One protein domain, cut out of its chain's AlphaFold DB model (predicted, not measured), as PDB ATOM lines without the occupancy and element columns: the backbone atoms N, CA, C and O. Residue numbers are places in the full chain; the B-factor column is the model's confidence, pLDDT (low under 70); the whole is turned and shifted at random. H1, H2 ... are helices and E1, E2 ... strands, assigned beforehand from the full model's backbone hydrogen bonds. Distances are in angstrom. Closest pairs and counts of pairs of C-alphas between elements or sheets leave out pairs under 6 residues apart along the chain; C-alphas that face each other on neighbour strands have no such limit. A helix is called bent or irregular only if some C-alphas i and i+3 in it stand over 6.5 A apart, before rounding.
ATOM      1  N   ALA A  13      21.870 -50.725 -14.454       84.88
ATOM      2  CA  ALA A  13      22.884 -49.667 -14.521       84.88
ATOM      3  C   ALA A  13      24.284 -50.096 -14.040       84.88
ATOM      4  O   ALA A  13      25.269 -49.493 -14.446       84.88
ATOM      5  N   ASN A  14      24.376 -51.140 -13.212       86.12
ATOM      6  CA  ASN A  14      25.637 -51.659 -12.679       86.12
ATOM      7  C   ASN A  14      26.174 -52.869 -13.472       86.12
ATOM      8  O   ASN A  14      26.999 -53.613 -12.944       86.12
ATOM      9  N   CYS A  15      25.669 -53.118 -14.685       88.81
ATOM     10  CA  CYS A  15      26.047 -54.248 -15.539       88.81
ATOM     11  C   CYS A  15      27.056 -53.823 -16.619       88.81
ATOM     12  O   CYS A  15      26.852 -52.783 -17.245       88.81
ATOM     13  N   ASN A  16      28.063 -54.652 -16.920       87.31
ATOM     14  CA  ASN A  16      29.033 -54.436 -18.011       87.31
ATOM     15  C   ASN A  16      28.376 -54.281 -19.389       87.31
ATOM     16  O   ASN A  16      28.945 -53.687 -20.302       87.31
ATOM     17  N   HIS A  17      27.164 -54.808 -19.548       90.00
ATOM     18  CA  HIS A  17      26.420 -54.763 -20.803       90.00
ATOM     19  C   HIS A  17      25.464 -53.570 -20.915       90.00
ATOM     20  O   HIS A  17      24.774 -53.439 -21.926       90.00
ATOM     21  N   CYS A  18      25.374 -52.720 -19.892       90.00
ATOM     22  CA  CYS A  18      24.482 -51.567 -19.889       90.00
ATOM     23  C   CYS A  18      25.152 -50.358 -20.546       90.00
ATOM     24  O   CYS A  18      26.227 -49.932 -20.130       90.00
ATOM     25  N   PHE A  19      24.502 -49.785 -21.557       89.25
ATOM     26  CA  PHE A  19      25.013 -48.637 -22.305       89.25
ATOM     27  C   PHE A  19      23.963 -47.530 -22.399       89.25
ATOM     28  O   PHE A  19      22.769 -47.831 -22.452       89.25
ATOM     29  N   PRO A  20      24.353 -46.245 -22.451       88.62
ATOM     30  CA  PRO A  20      23.402 -45.173 -22.704       88.62
ATOM     31  C   PRO A  20      22.750 -45.354 -24.081       88.62
ATOM     32  O   PRO A  20      23.398 -45.741 -25.052       88.62
ATOM     33  N   SER A  21      21.453 -45.061 -24.164       84.38
ATOM     34  CA  SER A  21      20.690 -45.182 -25.416       84.38
ATOM     35  C   SER A  21      20.998 -44.088 -26.448       84.38
ATOM     36  O   SER A  21      20.601 -44.218 -27.602       84.38
ATOM     37  N   GLU A  22      21.679 -43.013 -26.047       79.44
ATOM     38  CA  GLU A  22      22.087 -41.896 -26.904       79.44
ATOM     39  C   GLU A  22      23.432 -41.323 -26.403       79.44
ATOM     40  O   GLU A  22      23.756 -41.481 -25.218       79.44
ATOM     41  N   PRO A  23      24.220 -40.641 -27.260       65.38
ATOM     42  CA  PRO A  23      25.413 -39.928 -26.822       65.38
ATOM     43  C   PRO A  23      25.029 -38.799 -25.859       65.38
ATOM     44  O   PRO A  23      24.227 -37.937 -26.210       65.38
ATOM     45  N   PHE A  24      25.680 -38.769 -24.692       55.69
ATOM     46  CA  PHE A  24      25.457 -37.817 -23.595       55.69
ATOM     47  C   PHE A  24      24.120 -37.995 -22.854       55.69
ATOM     48  O   PHE A  24      23.094 -38.286 -23.450       55.69
ATOM     49  N   THR A  25      24.183 -37.848 -21.522       58.28
ATOM     50  CA  THR A  25      23.102 -37.951 -20.512       58.28
ATOM     51  C   THR A  25      21.715 -38.313 -21.060       58.28
ATOM     52  O   THR A  25      20.844 -37.452 -21.182       58.28
ATOM     53  N   SER A  26      21.512 -39.590 -21.386       73.75
ATOM     54  CA  SER A  26      20.188 -40.116 -21.710       73.75
ATOM     55  C   SER A  26      19.494 -40.555 -20.428       73.75
ATOM     56  O   SER A  26      20.134 -41.142 -19.559       73.75
ATOM     57  N   ASP A  27      18.184 -40.341 -20.327       83.69
ATOM     58  CA  ASP A  27      17.350 -40.888 -19.245       83.69
ATOM     59  C   ASP A  27      17.121 -42.406 -19.390       83.69
ATOM     60  O   ASP A  27      16.522 -43.038 -18.517       83.69
ATOM     61  N   PHE A  28      17.597 -43.000 -20.491       86.38
ATOM     62  CA  PHE A  28      17.400 -44.406 -20.811       86.38
ATOM     63  C   PHE A  28      18.698 -45.106 -21.222       86.38
ATOM     64  O   PHE A  28      19.576 -44.525 -21.867       86.38
ATOM     65  N   ALA A  29      18.758 -46.401 -20.941       90.06
ATOM     66  CA  ALA A  29      19.848 -47.295 -21.298       90.06
ATOM     67  C   ALA A  29      19.380 -48.423 -22.233       90.06
ATOM     68  O   ALA A  29      18.182 -48.662 -22.393       90.06
ATOM     69  N   ILE A  30      20.336 -49.100 -22.861       92.50
ATOM     70  CA  ILE A  30      20.171 -50.302 -23.683       92.50
ATOM     71  C   ILE A  30      21.100 -51.410 -23.172       92.50
ATOM     72  O   ILE A  30      22.063 -51.145 -22.454       92.50
ATOM     73  N   CYS A  31      20.804 -52.657 -23.540       92.75
ATOM     74  CA  CYS A  31      21.621 -53.819 -23.199       92.75
ATOM     75  C   CYS A  31      22.365 -54.288 -24.449       92.75
ATOM     76  O   CYS A  31      21.729 -54.726 -25.404       92.75
ATOM     77  N   LEU A  32      23.696 -54.226 -24.438       91.06
ATOM     78  CA  LEU A  32      24.529 -54.698 -25.551       91.06
ATOM     79  C   LEU A  32      24.622 -56.227 -25.629       91.06
ATOM     80  O   LEU A  32      25.056 -56.754 -26.645       91.06
ATOM     81  N   ASN A  33      24.188 -56.939 -24.585       90.56
ATOM     82  CA  ASN A  33      24.071 -58.400 -24.605       90.56
ATOM     83  C   ASN A  33      22.763 -58.884 -25.263       90.56
ATOM     84  O   ASN A  33      22.492 -60.081 -25.311       90.56
ATOM     85  N   ASP A  34      21.909 -57.972 -25.735       89.88
ATOM     86  CA  ASP A  34      20.726 -58.343 -26.506       89.88
ATOM     87  C   ASP A  34      21.136 -58.654 -27.966       89.88
ATOM     88  O   ASP A  34      21.699 -57.777 -28.630       89.88
ATOM     89  N   PRO A  35      20.849 -59.869 -28.484       90.00
ATOM     90  CA  PRO A  35      21.285 -60.310 -29.813       90.00
ATOM     91  C   PRO A  35      20.866 -59.395 -30.966       90.00
ATOM     92  O   PRO A  35      21.536 -59.355 -31.994       90.00
ATOM     93  N   ASP A  36      19.785 -58.624 -30.814       92.81
ATOM     94  CA  ASP A  36      19.341 -57.720 -31.876       92.81
ATOM     95  C   ASP A  36      20.319 -56.546 -32.087       92.81
ATOM     96  O   ASP A  36      20.281 -55.906 -33.143       92.81
ATOM     97  N   TYR A  37      21.205 -56.267 -31.117       91.19
ATOM     98  CA  TYR A  37      22.272 -55.271 -31.252       91.19
ATOM     99  C   TYR A  37      23.556 -55.814 -31.882       91.19
ATOM    100  O   TYR A  37      24.381 -55.000 -32.293       91.19
ATOM    101  N   GLU A  38      23.713 -57.136 -32.029       91.31
ATOM    102  CA  GLU A  38      24.917 -57.775 -32.590       91.31
ATOM    103  C   GLU A  38      25.378 -57.147 -33.925       91.31
ATOM    104  O   GLU A  38      26.565 -56.844 -34.047       91.31
ATOM    105  N   PRO A  39      24.489 -56.823 -34.892       93.62
ATOM    106  CA  PRO A  39      24.899 -56.207 -36.159       93.62
ATOM    107  C   PRO A  39      25.428 -54.770 -36.047       93.62
ATOM    108  O   PRO A  39      25.938 -54.244 -37.031       93.62
ATOM    109  N   TYR A  40      25.245 -54.117 -34.896       90.94
ATOM    110  CA  TYR A  40      25.541 -52.699 -34.676       90.94
ATOM    111  C   TYR A  40      26.612 -52.473 -33.600       90.94
ATOM    112  O   TYR A  40      26.924 -51.323 -33.301       90.94
ATOM    113  N   LEU A  41      27.157 -53.536 -32.992       89.00
ATOM    114  CA  LEU A  41      28.097 -53.415 -31.871       89.00
ATOM    115  C   LEU A  41      29.354 -52.632 -32.249       89.00
ATOM    116  O   LEU A  41      29.763 -51.771 -31.476       89.00
ATOM    117  N   ASP A  42      29.919 -52.874 -33.432       88.56
ATOM    118  CA  ASP A  42      31.125 -52.176 -33.896       88.56
ATOM    119  C   ASP A  42      30.869 -50.664 -34.036       88.56
ATOM    120  O   ASP A  42      31.627 -49.845 -33.514       88.56
ATOM    121  N   ASP A  43      29.744 -50.275 -34.645       87.06
ATOM    122  CA  ASP A  43      29.354 -48.868 -34.801       87.06
ATOM    123  C   ASP A  43      29.123 -48.181 -33.440       87.06
ATOM    124  O   ASP A  43      29.554 -47.043 -33.222       87.06
ATOM    125  N   ILE A  44      28.478 -48.881 -32.500       87.56
ATOM    126  CA  ILE A  44      28.166 -48.357 -31.163       87.56
ATOM    127  C   ILE A  44      29.432 -48.246 -30.300       87.56
ATOM    128  O   ILE A  44      29.620 -47.236 -29.622       87.56
ATOM    129  N   LEU A  45      30.297 -49.262 -30.301       86.00
ATOM    130  CA  LEU A  45      31.466 -49.325 -29.421       86.00
ATOM    131  C   LEU A  45      32.645 -48.504 -29.950       86.00
ATOM    132  O   LEU A  45      33.288 -47.803 -29.168       86.00
ATOM    133  N   GLU A  46      32.931 -48.565 -31.254       85.69
ATOM    134  CA  GLU A  46      34.088 -47.874 -31.834       85.69
ATOM    135  C   GLU A  46      33.781 -46.411 -32.168       85.69
ATOM    136  O   GLU A  46      34.613 -45.532 -31.928       85.69
ATOM    137  N   ASN A  47      32.584 -46.133 -32.695       83.56
ATOM    138  CA  ASN A  47      32.233 -44.817 -33.240       83.56
ATOM    139  C   ASN A  47      31.194 -44.055 -32.406       83.56
ATOM    140  O   ASN A  47      30.943 -42.882 -32.688       83.56
ATOM    141  N   GLN A  48      30.598 -44.692 -31.386       82.19
ATOM    142  CA  GLN A  48      29.448 -44.159 -30.642       82.19
ATOM    143  C   GLN A  48      28.307 -43.711 -31.571       82.19
ATOM    144  O   GLN A  48      27.597 -42.740 -31.287       82.19
ATOM    145  N   ASP A  49      28.140 -44.407 -32.700       85.56
ATOM    146  CA  ASP A  49      27.125 -44.092 -33.696       85.56
ATOM    147  C   ASP A  49      25.887 -44.973 -33.505       85.56
ATOM    148  O   ASP A  49      25.890 -46.181 -33.725       85.56
ATOM    149  N   PHE A  50      24.789 -44.333 -33.110       86.75
ATOM    150  CA  PHE A  50      23.498 -44.977 -32.874       86.75
ATOM    151  C   PHE A  50      22.535 -44.810 -34.062       86.75
ATOM    152  O   PHE A  50      21.392 -45.273 -34.008       86.75
ATOM    153  N   SER A  51      22.950 -44.119 -35.132       87.62
ATOM    154  CA  SER A  51      22.091 -43.765 -36.269       87.62
ATOM    155  C   SER A  51      21.499 -44.994 -36.972       87.62
ATOM    156  O   SER A  51      20.309 -44.999 -37.299       87.62
ATOM    157  N   SER A  52      22.285 -46.065 -37.098       87.19
ATOM    158  CA  SER A  52      21.900 -47.326 -37.741       87.19
ATOM    159  C   SER A  52      20.839 -48.128 -36.969       87.19
ATOM    160  O   SER A  52      20.102 -48.905 -37.572       87.19
ATOM    161  N   CYS A  53      20.701 -47.920 -35.653       89.19
ATOM    162  CA  CYS A  53      19.847 -48.734 -34.779       89.19
ATOM    163  C   CYS A  53      18.829 -47.929 -33.950       89.19
ATOM    164  O   CYS A  53      18.164 -48.487 -33.077       89.19
ATOM    165  N   GLN A  54      18.598 -46.643 -34.257       87.75
ATOM    166  CA  GLN A  54      17.678 -45.772 -33.496       87.75
ATOM    167  C   GLN A  54      16.276 -46.354 -33.280       87.75
ATOM    168  O   GLN A  54      15.637 -46.103 -32.256       87.75
ATOM    169  N   LYS A  55      15.760 -47.102 -34.262       90.38
ATOM    170  CA  LYS A  55      14.449 -47.747 -34.145       90.38
ATOM    171  C   LYS A  55      14.463 -48.825 -33.057       90.38
ATOM    172  O   LYS A  55      13.575 -48.832 -32.211       90.38
ATOM    173  N   LEU A  56      15.496 -49.664 -33.061       90.62
ATOM    174  CA  LEU A  56      15.697 -50.726 -32.081       90.62
ATOM    175  C   LEU A  56      15.899 -50.148 -30.673       90.62
ATOM    176  O   LEU A  56      15.272 -50.605 -29.721       90.62
ATOM    177  N   ILE A  57      16.675 -49.066 -30.564       89.56
ATOM    178  CA  ILE A  57      16.875 -48.330 -29.310       89.56
ATOM    179  C   ILE A  57      15.545 -47.858 -28.730       89.56
ATOM    180  O   ILE A  57      15.258 -48.098 -27.561       89.56
ATOM    181  N   LYS A  58      14.690 -47.214 -29.531       88.50
ATOM    182  CA  LYS A  58      13.387 -46.727 -29.047       88.50
ATOM    183  C   LYS A  58      12.481 -47.847 -28.543       88.50
ATOM    184  O   LYS A  58      11.698 -47.602 -27.628       88.50
ATOM    185  N   GLU A  59      12.575 -49.029 -29.143       92.44
ATOM    186  CA  GLU A  59      11.769 -50.199 -28.787       92.44
ATOM    187  C   GLU A  59      12.283 -50.901 -27.523       92.44
ATOM    188  O   GLU A  59      11.475 -51.364 -26.721       92.44
ATOM    189  N   LYS A  60      13.605 -50.958 -27.330       91.00
ATOM    190  CA  LYS A  60      14.239 -51.782 -26.287       91.00
ATOM    191  C   LYS A  60      14.883 -51.012 -25.137       91.00
ATOM    192  O   LYS A  60      15.377 -51.632 -24.198       91.00
ATOM    193  N   ARG A  61      14.911 -49.682 -25.199       91.69
ATOM    194  CA  ARG A  61      15.466 -48.856 -24.123       91.69
ATOM    195  C   ARG A  61      14.703 -49.040 -22.811       91.69
ATOM    196  O   ARG A  61      13.481 -49.185 -22.804       91.69
ATOM    197  N   PHE A  62      15.422 -48.945 -21.704       90.38
ATOM    198  CA  PHE A  62      14.885 -49.070 -20.355       90.38
ATOM    199  C   PHE A  62      15.383 -47.957 -19.432       90.38
ATOM    200  O   PHE A  62      16.332 -47.247 -19.748       90.38
ATOM    201  N   SER A  63      14.712 -47.784 -18.290       89.69
ATOM    202  CA  SER A  63      15.125 -46.833 -17.251       89.69
ATOM    203  C   SER A  63      16.382 -47.319 -16.530       89.69
ATOM    204  O   SER A  63      16.503 -48.509 -16.243       89.69
ATOM    205  N   TRP A  64      17.267 -46.401 -16.140       82.75
ATOM    206  CA  TRP A  64      18.460 -46.701 -15.333       82.75
ATOM    207  C   TRP A  64      18.161 -47.429 -14.013       82.75
ATOM    208  O   TRP A  64      19.021 -48.124 -13.479       82.75
TER     209      TRP A  64
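AT A GLANCE: This is residues 13 to 64 of the 271 residues of an uncharacterized protein of Desulfobacteraceae bacterium 4484_190.1 (UniProt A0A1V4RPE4). A two-stranded antiparallel hairpin, E1 and E2, makes a small sheet at one end of this domain, and two irregular helices, H1 and H2, form a steeply tilted helical hairpin toward the other end. The last residues of H2 come back to E2, and residues 62 to 63 pair beside E2 like a short further strand. The printed part has 52 residues, with two named strands followed by two named helices in the order E1, E2, H1, H2, and the class is mixed, helices and strands. The whole is compact, with a radius of gyration of the C-alphas of 9.9 A, and rounded, with spans of 23 by 21 by 19 A.

HOW THE PARTS SIT: The sheet consists of E1, residues 18 to 20, and E2, residues 28 to 31, antiparallel neighbours in a hairpin with 139 degrees between their N-to-C directions. C-alphas 20 and 29 face each other at 4.4 A, and C-alphas 18 and 31 at 4.9 A. N 19 and O 30 are within hydrogen-bond range at 2.9 A, and so are N 30 and O 19 at 2.8 A. Residues 28 to 29 of E2 also form a short antiparallel pairing with residues 62 to 63. The closest C-alphas of E2 and H2, residues 51 to 60, are those of Ile 30 and Lys 60, 6.6 A apart. E1 and H2 are apart. H1, residues 35 to 47, touches H2 with residues 36 to 40 alone; the closest C-alphas are those of Tyr 40 and Cys 53, 6.9 A apart. The two helices form a helical hairpin and run opposite ways at a steep tilt of 45 degrees. E1 and H1 are apart. Of the O i to N i+4 pairs, 5 of 9 in H1 and 4 of 6 in H2 are within hydrogen-bond range.

IN THESE COORDINATES: E1 begins at Cys 18, with its C-alpha at (24.482, -51.567, -19.889). E2, Phe 28 to Cys 31, is 10.6 A long from first to last C-alpha, and E1 is 7.1 A long. H1 starts at C-alpha 35, at (21.285, -60.310, -29.813), and is 19.3 A long; it is irregular, with C-alphas 39 and 42 at 7.8 A. H2 is 15.0 A long and ends at C-alpha 60, at (14.239, -51.782, -26.287); it is irregular too, with C-alphas 52 and 55 at 8.3 A.

THE WHOLE: The two C-alphas farthest apart are those of Asn 14 and Ser 52, at 25.7 A, while the first and last printed C-alphas, of Ala 13 and Trp 64, are 5.4 A apart. The printed part has no cut. The links from E2 to H1 and from H1 to H2 are tight, that from E1 to E2 is short, and there is no long link. The mean pLDDT of the printed part is 86.5, and residues 23 to 25, between E1 and E2, are under 70.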